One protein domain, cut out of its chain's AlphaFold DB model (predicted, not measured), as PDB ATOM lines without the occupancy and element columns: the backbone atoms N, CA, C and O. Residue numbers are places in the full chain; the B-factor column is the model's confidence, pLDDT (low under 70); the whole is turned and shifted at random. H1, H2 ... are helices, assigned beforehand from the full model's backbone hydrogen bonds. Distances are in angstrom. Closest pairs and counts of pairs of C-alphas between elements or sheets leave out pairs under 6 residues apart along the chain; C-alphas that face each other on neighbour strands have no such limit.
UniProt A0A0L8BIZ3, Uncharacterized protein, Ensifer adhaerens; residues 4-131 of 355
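This is residues 4 to 131 of the 355 residues of an uncharacterized protein of Ensifer adhaerens (UniProt A0A0L8BIZ3). A long helix, H1, sticks out with residues 4 to 24 as an arm from a compact body of shorter helices. H4 runs through the body's middle, with H3 and H6 packed on it, while H2 packs on H3. The 128 printed residues, with six named helices, H1 to H6, and no named strand, are all helix in class. The whole is loose, with a radius of gyration of the C-alphas of 18.5 A and spans of 67 by 28 by 23 A.

H1, residues 4 to 33, touches H4, residues 88 to 102, with residues 32 to 33 alone, about perpendicular at 81 degrees; the closest C-alphas, of Leu 33 and Glu 95, are 7.0 A apart. H3, residues 60 to 74, touches H4 in a hairpin, a shallow tilt of 26 degrees, opposite ways; the closest C-alphas are Pro 60 and Thr 101, 5.3 A. H2, residues 36 to 48, touches H3 at a steep tilt of 64 degrees; the closest C-alphas are Ala 43 and Leu 65, 6.0 A. H6, residues 117 to 129, touches H4 at a steep tilt of 44 degrees; the closest C-alphas are Thr 100 and Arg 127, 5.2 A. H5, residues 105 to 112, only just touches H4 in a hairpin, with 3 pairs of C-alphas within 8 A, the closest Ala 99 and Phe 108 at 6.5 A. Each O i to N i+4 pair is within hydrogen-bond range in H1, H2, H3, H5 and H6, and 10 of 11 in H4.

H1 is 42.5 A long, from C-alpha 4 at (7.172, -49.033, -100.852). H3 measures 21.6 A, H4 20.8 A, and H6 18.6 A, ending at C-alpha 129 (-8.335, -52.644, -50.405).

The C-alphas farthest apart are Glu 4 and Gly 50, 67.9 A. The printed part has no cut; the links H2 to H3 and H3 to H4 are long. Mean pLDDT of the printed part is 70.6, and of H1 56.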
ATOM      1  N   GLU A   4       7.533 -50.311-101.472       60.50
ATOM      2  CA  GLU A   4       7.172 -49.033-100.852       60.50
ATOM      3  C   GLU A   4       5.654 -48.839-100.702       60.50
ATOM      4  O   GLU A   4       5.189 -48.378 -99.664       60.50
ATOM      5  N   THR A   5       4.850 -49.236-101.692       65.62
ATOM      6  CA  THR A   5       3.387 -49.092-101.640       65.62
ATOM      7  C   THR A   5       2.773 -49.998-100.567       65.62
ATOM      8  O   THR A   5       1.861 -49.580 -99.859       65.62
ATOM      9  N   LEU A   6       3.300 -51.216-100.394       60.31
ATOM     10  CA  LEU A   6       2.870 -52.144 -99.337       60.31
ATOM     11  C   LEU A   6       3.271 -51.647 -97.942       60.31
ATOM     12  O   LEU A   6       2.466 -51.727 -97.015       60.31
ATOM     13  N   PHE A   7       4.472 -51.081 -97.802       63.31
ATOM     14  CA  PHE A   7       4.928 -50.474 -96.551       63.31
ATOM     15  C   PHE A   7       4.002 -49.330 -96.106       63.31
ATOM     16  O   PHE A   7       3.525 -49.326 -94.970       63.31
ATOM     17  N   TRP A   8       3.663 -48.410 -97.013       66.62
ATOM     18  CA  TRP A   8       2.770 -47.293 -96.695       66.62
ATOM     19  C   TRP A   8       1.338 -47.738 -96.374       66.62
ATOM     20  O   TRP A   8       0.730 -47.188 -95.455       66.62
ATOM     21  N   ILE A   9       0.819 -48.779 -97.036       63.25
ATOM     22  CA  ILE A   9      -0.486 -49.371 -96.691       63.25
ATOM     23  C   ILE A   9      -0.471 -49.925 -95.258       63.25
ATOM     24  O   ILE A   9      -1.389 -49.647 -94.487       63.25
ATOM     25  N   VAL A  10       0.580 -50.652 -94.863       56.94
ATOM     26  CA  VAL A  10       0.713 -51.187 -93.496       56.94
ATOM     27  C   VAL A  10       0.802 -50.063 -92.460       56.94
ATOM     28  O   VAL A  10       0.121 -50.123 -91.436       56.94
ATOM     29  N   VAL A  11       1.573 -49.006 -92.729       62.69
ATOM     30  CA  VAL A  11       1.687 -47.838 -91.836       62.69
ATOM     31  C   VAL A  11       0.338 -47.134 -91.658       62.69
ATOM     32  O   VAL A  11      -0.027 -46.793 -90.529       62.69
ATOM     33  N   VAL A  12      -0.437 -46.958 -92.731       68.75
ATOM     34  CA  VAL A  12      -1.778 -46.353 -92.666       68.75
ATOM     35  C   VAL A  12      -2.744 -47.247 -91.891       68.75
ATOM     36  O   VAL A  12      -3.423 -46.757 -90.991       68.75
ATOM     37  N   VAL A  13      -2.767 -48.559 -92.150       61.06
ATOM     38  CA  VAL A  13      -3.632 -49.509 -91.428       61.06
ATOM     39  C   VAL A  13      -3.297 -49.538 -89.936       61.06
ATOM     40  O   VAL A  13      -4.202 -49.445 -89.106       61.06
ATOM     41  N   LEU A  14      -2.014 -49.594 -89.568       47.88
ATOM     42  CA  LEU A  14      -1.584 -49.554 -88.168       47.88
ATOM     43  C   LEU A  14      -1.911 -48.212 -87.505       47.88
ATOM     44  O   LEU A  14      -2.353 -48.195 -86.357       47.88
ATOM     45  N   SER A  15      -1.775 -47.097 -88.226       45.16
ATOM     46  CA  SER A  15      -2.138 -45.764 -87.728       45.16
ATOM     47  C   SER A  15      -3.650 -45.626 -87.525       45.16
ATOM     48  O   SER A  15      -4.088 -45.148 -86.481       45.16
ATOM     49  N   CYS A  16      -4.468 -46.115 -88.460       48.72
ATOM     50  CA  CYS A  16      -5.926 -46.159 -88.334       48.72
ATOM     51  C   CYS A  16      -6.370 -47.082 -87.195       48.72
ATOM     52  O   CYS A  16      -7.234 -46.695 -86.411       48.72
ATOM     53  N   LEU A  17      -5.756 -48.260 -87.041       47.84
ATOM     54  CA  LEU A  17      -6.002 -49.161 -85.912       47.84
ATOM     55  C   LEU A  17      -5.592 -48.521 -84.587       47.84
ATOM     56  O   LEU A  17      -6.321 -48.647 -83.607       47.84
ATOM     57  N   PHE A  18      -4.479 -47.788 -84.546       46.88
ATOM     58  CA  PHE A  18      -4.039 -47.057 -83.360       46.88
ATOM     59  C   PHE A  18      -4.993 -45.908 -83.009       46.88
ATOM     60  O   PHE A  18      -5.348 -45.739 -81.840       46.88
ATOM     61  N   LEU A  19      -5.474 -45.154 -84.001       48.56
ATOM     62  CA  LEU A  19      -6.465 -44.091 -83.820       48.56
ATOM     63  C   LEU A  19      -7.832 -44.647 -83.402       48.56
ATOM     64  O   LEU A  19      -8.428 -44.124 -82.463       48.56
ATOM     65  N   LEU A  20      -8.297 -45.740 -84.013       44.47
ATOM     66  CA  LEU A  20      -9.513 -46.458 -83.618       44.47
ATOM     67  C   LEU A  20      -9.380 -47.030 -82.208       44.47
ATOM     68  O   LEU A  20     -10.281 -46.860 -81.393       44.47
ATOM     69  N   TYR A  21      -8.242 -47.636 -81.875       49.09
ATOM     70  CA  TYR A  21      -7.948 -48.137 -80.536       49.09
ATOM     71  C   TYR A  21      -7.940 -47.009 -79.501       49.09
ATOM     72  O   TYR A  21      -8.539 -47.133 -78.431       49.09
ATOM     73  N   ARG A  22      -7.315 -45.872 -79.828       52.12
ATOM     74  CA  ARG A  22      -7.305 -44.665 -78.995       52.12
ATOM     75  C   ARG A  22      -8.711 -44.084 -78.846       52.12
ATOM     76  O   ARG A  22      -9.071 -43.694 -77.740       52.12
ATOM     77  N   HIS A  23      -9.521 -44.072 -79.902       45.84
ATOM     78  CA  HIS A  23     -10.898 -43.567 -79.888       45.84
ATOM     79  C   HIS A  23     -11.849 -44.480 -79.113       45.84
ATOM     80  O   HIS A  23     -12.642 -44.002 -78.309       45.84
ATOM     81  N   VAL A  24     -11.732 -45.801 -79.271       50.84
ATOM     82  CA  VAL A  24     -12.498 -46.799 -78.510       50.84
ATOM     83  C   VAL A  24     -12.124 -46.748 -77.031       50.84
ATOM     84  O   VAL A  24     -13.019 -46.733 -76.187       50.84
ATOM     85  N   ASN A  25     -10.835 -46.638 -76.699       52.81
ATOM     86  CA  ASN A  25     -10.396 -46.464 -75.312       52.81
ATOM     87  C   ASN A  25     -10.860 -45.125 -74.732       52.81
ATOM     88  O   ASN A  25     -11.322 -45.095 -73.597       52.81
ATOM     89  N   ARG A  26     -10.827 -44.031 -75.507       55.69
ATOM     90  CA  ARG A  26     -11.341 -42.720 -75.077       55.69
ATOM     91  C   ARG A  26     -12.858 -42.748 -74.878       55.69
ATOM     92  O   ARG A  26     -13.339 -42.234 -73.881       55.69
ATOM     93  N   ARG A  27     -13.618 -43.417 -75.753       55.72
ATOM     94  CA  ARG A  27     -15.069 -43.630 -75.590       55.72
ATOM     95  C   ARG A  27     -15.401 -44.506 -74.381       55.72
ATOM     96  O   ARG A  27     -16.389 -44.232 -73.710       55.72
ATOM     97  N   ARG A  28     -14.611 -45.545 -74.085       55.03
ATOM     98  CA  ARG A  28     -14.806 -46.404 -72.900       55.03
ATOM     99  C   ARG A  28     -14.470 -45.674 -71.602       55.03
ATOM    100  O   ARG A  28     -15.287 -45.706 -70.689       55.03
ATOM    101  N   LEU A  29     -13.353 -44.948 -71.569       56.09
ATOM    102  CA  LEU A  29     -12.979 -44.067 -70.462       56.09
ATOM    103  C   LEU A  29     -14.064 -43.003 -70.222       56.09
ATOM    104  O   LEU A  29     -14.536 -42.856 -69.104       56.09
ATOM    105  N   ASN A  30     -14.549 -42.351 -71.283       59.28
ATOM    106  CA  ASN A  30     -15.623 -41.356 -71.197       59.28
ATOM    107  C   ASN A  30     -16.978 -41.958 -70.788       59.28
ATOM    108  O   ASN A  30     -17.785 -41.257 -70.199       59.28
ATOM    109  N   ARG A  31     -17.258 -43.238 -71.077       62.94
ATOM    110  CA  ARG A  31     -18.475 -43.921 -70.591       62.94
ATOM    111  C   ARG A  31     -18.371 -44.318 -69.119       62.94
ATOM    112  O   ARG A  31     -19.367 -44.220 -68.412       62.94
ATOM    113  N   ALA A  32     -17.193 -44.754 -68.667       59.75
ATOM    114  CA  ALA A  32     -16.939 -45.082 -67.264       59.75
ATOM    115  C   ALA A  32     -16.940 -43.818 -66.385       59.75
ATOM    116  O   ALA A  32     -17.614 -43.789 -65.359       59.75
ATOM    117  N   LEU A  33     -16.270 -42.752 -66.839       64.44
ATOM    118  CA  LEU A  33     -16.255 -41.434 -66.192       64.44
ATOM    119  C   LEU A  33     -17.550 -40.637 -66.432       64.44
ATOM    120  O   LEU A  33     -17.881 -39.752 -65.656       64.44
ATOM    121  N   GLY A  34     -18.331 -40.965 -67.463       67.69
ATOM    122  CA  GLY A  34     -19.583 -40.268 -67.779       67.69
ATOM    123  C   GLY A  34     -20.664 -40.417 -66.705       67.69
ATOM    124  O   GLY A  34     -21.563 -39.587 -66.636       67.69
ATOM    125  N   LYS A  35     -20.561 -41.437 -65.843       72.19
ATOM    126  CA  LYS A  35     -21.441 -41.640 -64.679       72.19
ATOM    127  C   LYS A  35     -20.871 -41.079 -63.372       72.19
ATOM    128  O   LYS A  35     -21.514 -41.229 -62.339       72.19
ATOM    129  N   LEU A  36     -19.689 -40.456 -63.405       79.38
ATOM    130  CA  LEU A  36     -18.982 -39.991 -62.210       79.38
ATOM    131  C   LEU A  36     -19.808 -38.994 -61.395       79.38
ATOM    132  O   LEU A  36     -19.933 -39.174 -60.193       79.38
ATOM    133  N   HIS A  37     -20.415 -38.007 -62.066       82.19
ATOM    134  CA  HIS A  37     -21.289 -37.016 -61.430       82.19
ATOM    135  C   HIS A  37     -22.419 -37.698 -60.645       82.19
ATOM    136  O   HIS A  37     -22.582 -37.464 -59.457       82.19
ATOM    137  N   LYS A  38     -23.116 -38.646 -61.286       82.62
ATOM    138  CA  LYS A  38     -24.240 -39.368 -60.693       82.62
ATOM    139  C   LYS A  38     -23.815 -40.179 -59.467       82.62
ATOM    140  O   LYS A  38     -24.486 -40.132 -58.449       82.62
ATOM    141  N   ILE A  39     -22.694 -40.893 -59.562       80.88
ATOM    142  CA  ILE A  39     -22.171 -41.726 -58.466       80.88
ATOM    143  C   ILE A  39     -21.706 -40.856 -57.292       80.88
ATOM    144  O   ILE A  39     -21.940 -41.207 -56.138       80.88
ATOM    145  N   TYR A  40     -21.068 -39.718 -57.578       84.44
ATOM    146  CA  TYR A  40     -20.671 -38.758 -56.553       84.44
ATOM    147  C   TYR A  40     -21.894 -38.162 -55.846       84.44
ATOM    148  O   TYR A  40     -21.926 -38.130 -54.619       84.44
ATOM    149  N   ASP A  41     -22.914 -37.744 -56.596       86.25
ATOM    150  CA  ASP A  41     -24.124 -37.147 -56.026       86.25
ATOM    151  C   ASP A  41     -24.944 -38.167 -55.217       86.25
ATOM    152  O   ASP A  41     -25.451 -37.833 -54.146       86.25
ATOM    153  N   GLU A  42     -25.016 -39.427 -55.661       85.38
ATOM    154  CA  GLU A  42     -25.618 -40.533 -54.899       85.38
ATOM    155  C   GLU A  42     -24.864 -40.795 -53.584       85.38
ATOM    156  O   GLU A  42     -25.484 -40.933 -52.526       85.38
ATOM    157  N   ALA A  43     -23.526 -40.816 -53.614       84.06
ATOM    158  CA  ALA A  43     -22.709 -40.962 -52.410       84.06
ATOM    159  C   ALA A  43     -22.858 -39.755 -51.469       84.06
ATOM    160  O   ALA A  43     -22.985 -39.929 -50.259       84.06
ATOM    161  N   ARG A  44     -22.915 -38.535 -52.015       86.56
ATOM    162  CA  ARG A  44     -23.131 -37.298 -51.256       86.56
ATOM    163  C   ARG A  44     -24.495 -37.282 -50.576       86.56
ATOM    164  O   ARG A  44     -24.575 -36.924 -49.405       86.56
ATOM    165  N   ALA A  45     -25.550 -37.684 -51.280       86.31
ATOM    166  CA  ALA A  45     -26.881 -37.820 -50.697       86.31
ATOM    167  C   ALA A  45     -26.879 -38.843 -49.549       86.31
ATOM    168  O   ALA A  45     -27.407 -38.551 -48.478       86.31
ATOM    169  N   GLY A  46     -26.210 -39.986 -49.741       84.88
ATOM    170  CA  GLY A  46     -26.003 -40.985 -48.690       84.88
ATOM    171  C   GLY A  46     -25.229 -40.444 -47.484       84.88
ATOM    172  O   GLY A  46     -25.597 -40.712 -46.343       84.88
ATOM    173  N   PHE A  47     -24.182 -39.648 -47.708       86.38
ATOM    174  CA  PHE A  47     -23.407 -39.024 -46.636       86.38
ATOM    175  C   PHE A  47     -24.249 -38.046 -45.804       86.38
ATOM    176  O   PHE A  47     -24.214 -38.080 -44.569       86.38
ATOM    177  N   LEU A  48     -25.036 -37.200 -46.478       85.94
ATOM    178  CA  LEU A  48     -25.930 -36.230 -45.839       85.94
ATOM    179  C   LEU A  48     -27.077 -36.903 -45.072       85.94
ATOM    180  O   LEU A  48     -27.531 -36.352 -44.075       85.94
ATOM    181  N   SER A  49     -27.507 -38.099 -45.487       85.56
ATOM    182  CA  SER A  49     -28.490 -38.909 -44.755       85.56
ATOM    183  C   SER A  49     -27.891 -39.754 -43.621       85.56
ATOM    184  O   SER A  49     -28.616 -40.509 -42.980       85.56
ATOM    185  N   GLY A  50     -26.587 -39.621 -43.348       82.06
ATOM    186  CA  GLY A  50     -25.911 -40.263 -42.213       82.06
ATOM    187  C   GLY A  50     -25.068 -41.493 -42.558       82.06
ATOM    188  O   GLY A  50     -24.487 -42.093 -41.658       82.06
ATOM    189  N   SER A  51     -24.941 -41.864 -43.836       84.44
ATOM    190  CA  SER A  51     -24.037 -42.948 -44.245       84.44
ATOM    191  C   SER A  51     -22.575 -42.530 -44.063       84.44
ATOM    192  O   SER A  51     -22.211 -41.373 -44.289       84.44
ATOM    193  N   ARG A  52     -21.728 -43.479 -43.667       82.75
ATOM    194  CA  ARG A  52     -20.288 -43.285 -43.450       82.75
ATOM    195  C   ARG A  52     -19.486 -44.370 -44.153       82.75
ATOM    196  O   ARG A  52     -20.034 -45.433 -44.466       82.75
ATOM    197  N   ALA A  53     -18.213 -44.099 -44.417       69.88
ATOM    198  CA  ALA A  53     -17.313 -45.067 -45.023       69.88
ATOM    199  C   ALA A  53     -17.161 -46.292 -44.109       69.88
ATOM    200  O   ALA A  53     -16.875 -46.181 -42.917       69.88
ATOM    201  N   ARG A  54     -17.360 -47.491 -44.661       68.12
ATOM    202  CA  ARG A  54     -17.103 -48.740 -43.934       68.12
ATOM    203  C   ARG A  54     -15.618 -49.077 -44.017       68.12
ATOM    204  O   ARG A  54     -15.042 -49.011 -45.099       68.12
ATOM    205  N   ALA A  55     -15.037 -49.544 -42.912       52.94
ATOM    206  CA  ALA A  55     -13.622 -49.925 -42.837       52.94
ATOM    207  C   ALA A  55     -13.201 -51.000 -43.868       52.94
ATOM    208  O   ALA A  55     -12.029 -51.070 -44.227       52.94
ATOM    209  N   TYR A  56     -14.149 -51.805 -44.372       53.72
ATOM    210  CA  TYR A  56     -13.904 -52.903 -45.319       53.72
ATOM    211  C   TYR A  56     -14.991 -53.006 -46.403       53.72
ATOM    212  O   TYR A  56     -15.563 -54.069 -46.648       53.72
ATOM    213  N   GLY A  57     -15.328 -51.879 -47.029       51.47
ATOM    214  CA  GLY A  57     -16.250 -51.842 -48.165       51.47
ATOM    215  C   GLY A  57     -15.628 -52.372 -49.462       51.47
ATOM    216  O   GLY A  57     -14.484 -52.058 -49.768       51.47
ATOM    217  N   ILE A  58     -16.369 -53.160 -50.248       53.56
ATOM    218  CA  ILE A  58     -15.932 -53.666 -51.574       53.56
ATOM    219  C   ILE A  58     -16.591 -52.845 -52.705       53.56
ATOM    220  O   ILE A  58     -16.347 -53.063 -53.891       53.56
ATOM    221  N   LEU A  59     -17.470 -51.894 -52.365       62.28
ATOM    222  CA  LEU A  59     -18.243 -51.149 -53.352       62.28
ATOM    223  C   LEU A  59     -17.573 -49.807 -53.691       62.28
ATOM    224  O   LEU A  59     -17.069 -49.121 -52.802       62.28
ATOM    225  N   PRO A  60     -17.639 -49.357 -54.963       63.03
ATOM    226  CA  PRO A  60     -17.197 -48.021 -55.384       63.03
ATOM    227  C   PRO A  60     -17.723 -46.868 -54.518       63.03
ATOM    228  O   PRO A  60     -17.071 -45.835 -54.383       63.03
ATOM    229  N   GLN A  61     -18.913 -47.055 -53.946       69.81
ATOM    230  CA  GLN A  61     -19.597 -46.084 -53.103       69.81
ATOM    231  C   GLN A  61     -18.902 -45.888 -51.748       69.81
ATOM    232  O   GLN A  61     -18.870 -44.764 -51.261       69.81
ATOM    233  N   ASP A  62     -18.276 -46.925 -51.182       70.12
ATOM    234  CA  ASP A  62     -17.590 -46.847 -49.883       70.12
ATOM    235  C   ASP A  62     -16.322 -45.987 -49.972       70.12
ATOM    236  O   ASP A  62     -16.085 -45.114 -49.138       70.12
ATOM    237  N   ALA A  63     -15.552 -46.164 -51.051       71.62
ATOM    238  CA  ALA A  63     -14.398 -45.320 -51.344       71.62
ATOM    239  C   ALA A  63     -14.819 -43.851 -51.540       71.62
ATOM    240  O   ALA A  63     -14.160 -42.940 -51.039       71.62
ATOM    241  N   MET A  64     -15.939 -43.617 -52.237       80.81
ATOM    242  CA  MET A  64     -16.476 -42.272 -52.462       80.81
ATOM    243  C   MET A  64     -16.946 -41.606 -51.161       80.81
ATOM    244  O   MET A  64     -16.711 -40.417 -50.973       80.81
ATOM    245  N   LEU A  65     -17.553 -42.363 -50.241       79.56
ATOM    246  CA  LEU A  65     -17.941 -41.868 -48.917       79.56
ATOM    247  C   LEU A  65     -16.724 -41.442 -48.085       79.56
ATOM    248  O   LEU A  65     -16.755 -40.363 -47.501       79.56
ATOM    249  N   GLY A  66     -15.626 -42.204 -48.115       77.50
ATOM    250  CA  GLY A  66     -14.388 -41.817 -47.422       77.50
ATOM    251  C   GLY A  66     -13.753 -40.541 -47.993       77.50
ATOM    252  O   GLY A  66     -13.213 -39.717 -47.259       77.50
ATOM    253  N   ALA A  67     -13.867 -40.321 -49.307       79.50
ATOM    254  CA  ALA A  67     -13.444 -39.062 -49.923       79.50
ATOM    255  C   ALA A  67     -14.310 -37.869 -49.481       79.50
ATOM    256  O   ALA A  67     -13.787 -36.779 -49.256       79.50
ATOM    257  N   LEU A  68     -15.624 -38.072 -49.349       81.56
ATOM    258  CA  LEU A  68     -16.559 -37.045 -48.881       81.56
ATOM    259  C   LEU A  68     -16.325 -36.685 -47.407       81.56
ATOM    260  O   LEU A  68     -16.394 -35.505 -47.067       81.56
ATOM    261  N   GLU A  69     -15.998 -37.669 -46.566       79.75
ATOM    262  CA  GLU A  69     -15.564 -37.462 -45.177       79.75
ATOM    263  C   GLU A  69     -14.314 -36.584 -45.118       79.75
ATOM    264  O   GLU A  69     -14.338 -35.527 -44.492       79.75
ATOM    265  N   ALA A  70     -13.272 -36.933 -45.877       77.38
ATOM    266  CA  ALA A  70     -12.044 -36.144 -45.939       77.38
ATOM    267  C   ALA A  70     -12.281 -34.707 -46.449       77.38
ATOM    268  O   ALA A  70     -11.667 -33.760 -45.957       77.38
ATOM    269  N   PHE A  71     -13.184 -34.512 -47.419       79.69
ATOM    270  CA  PHE A  71     -13.566 -33.172 -47.882       79.69
ATOM    271  C   PHE A  71     -14.344 -32.376 -46.830       79.69
ATOM    272  O   PHE A  71     -14.151 -31.164 -46.731       79.69
ATOM    273  N   SER A  72     -15.211 -33.036 -46.061       77.94
ATOM    274  CA  SER A  72     -15.956 -32.421 -44.961       77.94
ATOM    275  C   SER A  72     -15.013 -31.995 -43.832       77.94
ATOM    276  O   SER A  72     -15.036 -30.836 -43.414       77.94
ATOM    277  N   GLU A  73     -14.108 -32.881 -43.411       77.75
ATOM    278  CA  GLU A  73     -13.097 -32.612 -42.381       77.75
ATOM    279  C   GLU A  73     -12.159 -31.470 -42.783       77.75
ATOM    280  O   GLU A  73     -11.977 -30.517 -42.023       77.75
ATOM    281  N   ALA A  74     -11.633 -31.494 -44.012       75.44
ATOM    282  CA  ALA A  74     -10.753 -30.443 -44.526       75.44
ATOM    283  C   ALA A  74     -11.429 -29.061 -44.601       75.44
ATOM    284  O   ALA A  74     -10.745 -28.039 -44.664       75.44
ATOM    285  N   ARG A  75     -12.767 -29.018 -44.597       79.56
ATOM    286  CA  ARG A  75     -13.580 -27.795 -44.624       79.56
ATOM    287  C   ARG A  75     -14.231 -27.485 -43.270       79.56
ATOM    288  O   ARG A  75     -15.211 -26.747 -43.223       79.56
ATOM    289  N   GLY A  76     -13.695 -28.027 -42.175       75.56
ATOM    290  CA  GLY A  76     -14.137 -27.712 -40.813       75.56
ATOM    291  C   GLY A  76     -15.448 -28.387 -40.397       75.56
ATOM    292  O   GLY A  76     -16.186 -27.827 -39.595       75.56
ATOM    293  N   GLY A  77     -15.763 -29.560 -40.957       74.38
ATOM    294  CA  GLY A  77     -16.954 -30.350 -40.613       74.38
ATOM    295  C   GLY A  77     -18.236 -29.930 -41.341       74.38
ATOM    296  O   GLY A  77     -19.316 -30.430 -41.033       74.38
ATOM    297  N   GLY A  78     -18.138 -29.016 -42.311       78.56
ATOM    298  CA  GLY A  78     -19.261 -28.624 -43.164       78.56
ATOM    299  C   GLY A  78     -19.678 -29.726 -44.150       78.56
ATOM    300  O   GLY A  78     -18.915 -30.663 -44.400       78.56
ATOM    301  N   PRO A  79     -20.878 -29.636 -44.754       82.88
ATOM    302  CA  PRO A  79     -21.327 -30.617 -45.734       82.88
ATOM    303  C   PRO A  79     -20.383 -30.648 -46.949       82.88
ATOM    304  O   PRO A  79     -19.916 -29.594 -47.393       82.88
ATOM    305  N   PRO A  80     -20.122 -31.829 -47.534       84.31
ATOM    306  CA  PRO A  80     -19.267 -31.926 -48.707       84.31
ATOM    307  C   PRO A  80     -19.863 -31.141 -49.894       84.31
ATOM    308  O   PRO A  80     -21.093 -31.096 -50.065       84.31
ATOM    309  N   PRO A  81     -19.013 -30.526 -50.738       85.31
ATOM    310  CA  PRO A  81     -19.452 -29.730 -51.887       85.31
ATOM    311  C   PRO A  81     -20.227 -30.568 -52.910       85.31
ATOM    312  O   PRO A  81     -20.015 -31.780 -53.027       85.31
ATOM    313  N   ALA A  82     -21.116 -29.923 -53.668       87.69
ATOM    314  CA  ALA A  82     -21.724 -30.543 -54.844       87.69
ATOM    315  C   ALA A  82     -20.653 -30.820 -55.912       87.69
ATOM    316  O   ALA A  82     -19.612 -30.160 -55.938       87.69
ATOM    317  N   PHE A  83     -20.900 -31.779 -56.813       84.25
ATOM    318  CA  PHE A  83     -19.911 -32.162 -57.830       84.25
ATOM    319  C   PHE A  83     -19.471 -30.980 -58.714       84.25
ATOM    320  O   PHE A  83     -18.311 -30.895 -59.115       84.25
ATOM    321  N   THR A  84     -20.388 -30.049 -58.996       83.69
ATOM    322  CA  THR A  84     -20.141 -28.831 -59.787       83.69
ATOM    323  C   THR A  84     -19.209 -27.837 -59.105       83.69
ATOM    324  O   THR A  84     -18.545 -27.063 -59.791       83.69
ATOM    325  N   ASP A  85     -19.132 -27.889 -57.776       84.44
ATOM    326  CA  ASP A  85     -18.403 -26.926 -56.947       84.44
ATOM    327  C   ASP A  85     -17.022 -27.461 -56.537       84.44
ATOM    328  O   ASP A  85     -16.295 -26.837 -55.759       84.44
ATOM    329  N   LEU A  86     -16.649 -28.637 -57.057       80.38
ATOM    330  CA  LEU A  86     -15.329 -29.218 -56.872       80.38
ATOM    331  C   LEU A  86     -14.277 -28.412 -57.628       80.38
ATOM    332  O   LEU A  86     -14.395 -28.116 -58.821       80.38
ATOM    333  N   THR A  87     -13.169 -28.133 -56.954       82.31
ATOM    334  CA  THR A  87     -11.973 -27.609 -57.609       82.31
ATOM    335  C   THR A  87     -11.439 -28.620 -58.626       82.31
ATOM    336  O   THR A  87     -11.652 -29.830 -58.529       82.31
ATOM    337  N   LYS A  88     -10.633 -28.146 -59.584       74.94
ATOM    338  CA  LYS A  88      -9.975 -29.020 -60.576       74.94
ATOM    339  C   LYS A  88      -9.168 -30.158 -59.932       74.94
ATOM    340  O   LYS A  88      -9.057 -31.229 -60.522       74.94
ATOM    341  N   ARG A  89      -8.592 -29.928 -58.744       70.69
ATOM    342  CA  ARG A  89      -7.815 -30.937 -58.005       70.69
ATOM    343  C   ARG A  89      -8.719 -31.979 -57.343       70.69
ATOM    344  O   ARG A  89      -8.444 -33.166 -57.479       70.69
ATOM    345  N   GLU A  90      -9.805 -31.558 -56.703       75.50
ATOM    346  CA  GLU A  90     -10.773 -32.471 -56.076       75.50
ATOM    347  C   GLU A  90     -11.504 -33.316 -57.126       75.50
ATOM    348  O   GLU A  90     -11.618 -34.530 -56.980       75.50
ATOM    349  N   MET A  91     -11.897 -32.708 -58.247       76.38
ATOM    350  CA  MET A  91     -12.498 -33.422 -59.374       76.38
ATOM    351  C   MET A  91     -11.547 -34.486 -59.930       76.38
ATOM    352  O   MET A  91     -11.946 -35.626 -60.165       76.38
ATOM    353  N   ARG A  92     -10.258 -34.149 -60.072       74.19
ATOM    354  CA  ARG A  92      -9.233 -35.095 -60.521       74.19
ATOM    355  C   ARG A  92      -9.025 -36.247 -59.537       74.19
ATOM    356  O   ARG A  92      -8.804 -37.376 -59.964       74.19
ATOM    357  N   PHE A  93      -9.089 -35.970 -58.238       76.88
ATOM    358  CA  PHE A  93      -9.013 -36.995 -57.201       76.88
ATOM    359  C   PHE A  93     -10.205 -37.960 -57.278       76.88
ATOM    360  O   PHE A  93     -10.009 -39.172 -57.335       76.88
ATOM    361  N   VAL A  94     -11.423 -37.425 -57.400       77.94
ATOM    362  CA  VAL A  94     -12.665 -38.202 -57.547       77.94
ATOM    363  C   VAL A  94     -12.657 -39.054 -58.827       77.94
ATOM    364  O   VAL A  94     -13.050 -40.219 -58.796       77.94
ATOM    365  N   GLU A  95     -12.129 -38.537 -59.941       77.69
ATOM    366  CA  GLU A  95     -11.919 -39.317 -61.173       77.69
ATOM    367  C   GLU A  95     -10.990 -40.521 -60.965       77.69
ATOM    368  O   GLU A  95     -11.269 -41.617 -61.456       77.69
ATOM    369  N   LEU A  96      -9.864 -40.316 -60.274       74.06
ATOM    370  CA  LEU A  96      -8.871 -41.364 -60.028       74.06
ATOM    371  C   LEU A  96      -9.401 -42.418 -59.055       74.06
ATOM    372  O   LEU A  96      -9.171 -43.608 -59.265       74.06
ATOM    373  N   LEU A  97     -10.170 -41.996 -58.053       74.81
ATOM    374  CA  LEU A  97     -10.839 -42.880 -57.106       74.81
ATOM    375  C   LEU A  97     -11.953 -43.703 -57.762       74.81
ATOM    376  O   LEU A  97     -12.103 -44.890 -57.511       74.81
ATOM    377  N   HIS A  98     -12.720 -43.114 -58.674       76.44
ATOM    378  CA  HIS A  98     -13.682 -43.890 -59.454       76.44
ATOM    379  C   HIS A  98     -12.979 -44.859 -60.412       76.44
ATOM    380  O   HIS A  98     -13.451 -45.971 -60.656       76.44
ATOM    381  N   ALA A  99     -11.813 -44.485 -60.943       73.12
ATOM    382  CA  ALA A  99     -11.017 -45.364 -61.791       73.12
ATOM    383  C   ALA A  99     -10.451 -46.584 -61.036       73.12
ATOM    384  O   ALA A  99     -10.365 -47.658 -61.640       73.12
ATOM    385  N   THR A 100     -10.098 -46.466 -59.745       70.88
ATOM    386  CA  THR A 100      -9.602 -47.607 -58.945       70.88
ATOM    387  C   THR A 100     -10.648 -48.704 -58.798       70.88
ATOM    388  O   THR A 100     -10.284 -49.878 -58.858       70.88
ATOM    389  N   THR A 101     -11.928 -48.347 -58.681       69.75
ATOM    390  CA  THR A 101     -13.011 -49.295 -58.381       69.75
ATOM    391  C   THR A 101     -13.805 -49.737 -59.618       69.75
ATOM    392  O   THR A 101     -14.451 -50.780 -59.589       69.75
ATOM    393  N   SER A 102     -13.735 -49.005 -60.739       69.31
ATOM    394  CA  SER A 102     -14.548 -49.294 -61.937       69.31
ATOM    395  C   SER A 102     -13.774 -49.821 -63.155       69.31
ATOM    396  O   SER A 102     -14.376 -50.435 -64.041       69.31
ATOM    397  N   MET A 103     -12.453 -49.618 -63.233       71.56
ATOM    398  CA  MET A 103     -11.645 -50.036 -64.391       71.56
ATOM    399  C   MET A 103     -11.009 -51.416 -64.198       71.56
ATOM    400  O   MET A 103     -10.628 -51.791 -63.090       71.56
ATOM    401  N   ASN A 104     -10.818 -52.166 -65.288       71.50
ATOM    402  CA  ASN A 104     -10.007 -53.392 -65.266       71.50
ATOM    403  C   ASN A 104      -8.506 -53.077 -65.081       71.50
ATOM    404  O   ASN A 104      -8.067 -51.964 -65.364       71.50
ATOM    405  N   ASP A 105      -7.704 -54.061 -64.656       71.69
ATOM    406  CA  ASP A 105      -6.285 -53.855 -64.302       71.69
ATOM    407  C   ASP A 105      -5.451 -53.210 -65.414       71.69
ATOM    408  O   ASP A 105      -4.566 -52.392 -65.156       71.69
ATOM    409  N   ARG A 106      -5.727 -53.564 -66.672       72.25
ATOM    410  CA  ARG A 106      -4.982 -53.046 -67.824       72.25
ATOM    411  C   ARG A 106      -5.282 -51.569 -68.071       72.25
ATOM    412  O   ARG A 106      -4.376 -50.811 -68.415       72.25
ATOM    413  N   GLU A 107      -6.542 -51.172 -67.946       71.88
ATOM    414  CA  GLU A 107      -6.986 -49.785 -68.095       71.88
ATOM    415  C   GLU A 107      -6.546 -48.940 -66.897       71.88
ATOM    416  O   GLU A 107      -5.992 -47.859 -67.090       71.88
ATOM    417  N   PHE A 108      -6.664 -49.481 -65.685       73.31
ATOM    418  CA  PHE A 108      -6.209 -48.853 -64.450       73.31
ATOM    419  C   PHE A 108      -4.713 -48.501 -64.484       73.31
ATOM    420  O   PHE A 108      -4.345 -47.334 -64.334       73.31
ATOM    421  N   LYS A 109      -3.844 -49.473 -64.805       77.38
ATOM    422  CA  LYS A 109      -2.387 -49.256 -64.904       77.38
ATOM    423  C   LYS A 109      -2.013 -48.192 -65.939       77.38
ATOM    424  O   LYS A 109      -1.069 -47.436 -65.740       77.38
ATOM    425  N   ARG A 110      -2.763 -48.092 -67.041       74.94
ATOM    426  CA  ARG A 110      -2.545 -47.056 -68.067       74.94
ATOM    427  C   ARG A 110      -2.976 -45.668 -67.610       74.94
ATOM    428  O   ARG A 110      -2.319 -44.696 -67.974       74.94
ATOM    429  N   THR A 111      -4.063 -45.575 -66.849       70.38
ATOM    430  CA  THR A 111      -4.539 -44.313 -66.269       70.38
ATOM    431  C   THR A 111      -3.549 -43.783 -65.232       70.38
ATOM    432  O   THR A 111      -3.241 -42.591 -65.241       70.38
ATOM    433  N   LEU A 112      -2.982 -44.673 -64.410       73.31
ATOM    434  CA  LEU A 112      -1.983 -44.329 -63.394       73.31
ATOM    435  C   LEU A 112      -0.584 -44.028 -63.950       73.31
ATOM    436  O   LEU A 112       0.164 -43.294 -63.313       73.31
ATOM    437  N   ALA A 113      -0.231 -44.522 -65.142       74.81
ATOM    438  CA  ALA A 113       1.107 -44.354 -65.726       74.81
ATOM    439  C   ALA A 113       1.554 -42.887 -65.913       74.81
ATOM    440  O   ALA A 113       2.728 -42.632 -66.158       74.81
ATOM    441  N   ARG A 114       0.624 -41.926 -65.829       71.44
ATOM    442  CA  ARG A 114       0.889 -40.482 -65.941       71.44
ATOM    443  C   ARG A 114       1.054 -39.770 -64.593       71.44
ATOM    444  O   ARG A 114       1.301 -38.570 -64.595       71.44
ATOM    445  N   LEU A 115       0.863 -40.473 -63.478       73.38
ATOM    446  CA  LEU A 115       1.003 -39.935 -62.123       73.38
ATOM    447  C   LEU A 115       2.422 -40.149 -61.586       73.38
ATOM    448  O   LEU A 115       3.176 -40.969 -62.117       73.38
ATOM    449  N   SER A 116       2.774 -39.451 -60.510       75.50
ATOM    450  CA  SER A 116       4.021 -39.689 -59.778       75.50
ATOM    451  C   SER A 116       4.062 -41.102 -59.172       75.50
ATOM    452  O   SER A 116       3.027 -41.726 -58.931       75.50
ATOM    453  N   LYS A 117       5.259 -41.626 -58.875       72.31
ATOM    454  CA  LYS A 117       5.415 -42.968 -58.272       72.31
ATOM    455  C   LYS A 117       4.678 -43.109 -56.933       72.31
ATOM    456  O   LYS A 117       4.167 -44.184 -56.633       72.31
ATOM    457  N   GLN A 118       4.625 -42.035 -56.145       67.38
ATOM    458  CA  GLN A 118       3.933 -42.021 -54.860       67.38
ATOM    459  C   GLN A 118       2.417 -42.130 -55.052       67.38
ATOM    460  O   GLN A 118       1.795 -42.993 -54.446       67.38
ATOM    461  N   GLU A 119       1.842 -41.350 -55.969       68.50
ATOM    462  CA  GLU A 119       0.417 -41.442 -56.312       68.50
ATOM    463  C   GLU A 119       0.060 -42.817 -56.889       68.50
ATOM    464  O   GLU A 119      -0.949 -43.406 -56.506       68.50
ATOM    465  N   GLN A 120       0.904 -43.374 -57.765       73.12
ATOM    466  CA  GLN A 120       0.705 -44.726 -58.299       73.12
ATOM    467  C   GLN A 120       0.637 -45.775 -57.180       73.12
ATOM    468  O   GLN A 120      -0.239 -46.637 -57.210       73.12
ATOM    469  N   LYS A 121       1.529 -45.682 -56.183       73.38
ATOM    470  CA  LYS A 121       1.540 -46.575 -55.017       73.38
ATOM    471  C   LYS A 121       0.267 -46.419 -54.182       73.38
ATOM    472  O   LYS A 121      -0.363 -47.426 -53.873       73.38
ATOM    473  N   THR A 122      -0.141 -45.186 -53.883       70.44
ATOM    474  CA  THR A 122      -1.354 -44.903 -53.102       70.44
ATOM    475  C   THR A 122      -2.609 -45.444 -53.788       70.44
ATOM    476  O   THR A 122      -3.403 -46.144 -53.167       70.44
ATOM    477  N   PHE A 123      -2.785 -45.197 -55.090       73.19
ATOM    478  CA  PHE A 123      -3.965 -45.688 -55.810       73.19
ATOM    479  C   PHE A 123      -3.952 -47.208 -56.020       73.19
ATOM    480  O   PHE A 123      -5.021 -47.817 -56.049       73.19
ATOM    481  N   GLN A 124      -2.778 -47.838 -56.133       72.56
ATOM    482  CA  GLN A 124      -2.680 -49.300 -56.155       72.56
ATOM    483  C   GLN A 124      -3.097 -49.907 -54.808       72.56
ATOM    484  O   GLN A 124      -3.908 -50.822 -54.802       72.56
ATOM    485  N   GLN A 125      -2.638 -49.344 -53.684       71.25
ATOM    486  CA  GLN A 125      -3.060 -49.777 -52.345       71.25
ATOM    487  C   GLN A 125      -4.572 -49.628 -52.149       71.25
ATOM    488  O   GLN A 125      -5.222 -50.547 -51.661       71.25
ATOM    489  N   LEU A 126      -5.157 -48.509 -52.596       68.50
ATOM    490  CA  LEU A 126      -6.610 -48.330 -52.579       68.50
ATOM    491  C   LEU A 126      -7.314 -49.406 -53.421       68.50
ATOM    492  O   LEU A 126      -8.313 -49.970 -52.991       68.50
ATOM    493  N   ARG A 127      -6.795 -49.746 -54.603       70.62
ATOM    494  CA  ARG A 127      -7.377 -50.811 -55.434       70.62
ATOM    495  C   ARG A 127      -7.303 -52.190 -54.774       70.62
ATOM    496  O   ARG A 127      -8.235 -52.974 -54.949       70.62
ATOM    497  N   ASP A 128      -6.224 -52.473 -54.052       69.88
ATOM    498  CA  ASP A 128      -6.039 -53.735 -53.335       69.88
ATOM    499  C   ASP A 128      -7.020 -53.845 -52.151       69.88
ATOM    500  O   ASP A 128      -7.548 -54.926 -51.899       69.88
ATOM    501  N   ILE A 129      -7.337 -52.724 -51.488       67.44
ATOM    502  CA  ILE A 129      -8.335 -52.644 -50.405       67.44
ATOM    503  C   ILE A 129      -9.764 -52.797 -50.947       67.44
ATOM    504  O   ILE A 129     -10.540 -53.598 -50.436       67.44
ATOM    505  N   TYR A 130     -10.111 -52.054 -52.001       63.16
ATOM    506  CA  TYR A 130     -11.484 -51.974 -52.517       63.16
ATOM    507  C   TYR A 130     -11.816 -53.033 -53.582       63.16
ATOM    508  O   TYR A 130     -12.886 -52.980 -54.181       63.16
ATOM    509  N   GLY A 131     -10.913 -53.984 -53.843       57.66
ATOM    510  CA  GLY A 131     -11.177 -55.155 -54.680       57.66
ATOM    511  C   GLY A 131     -11.636 -54.808 -56.098       57.66
ATOM    512  O   GLY A 131     -12.768 -55.117 -56.469       57.66
TER     513      GLY A 131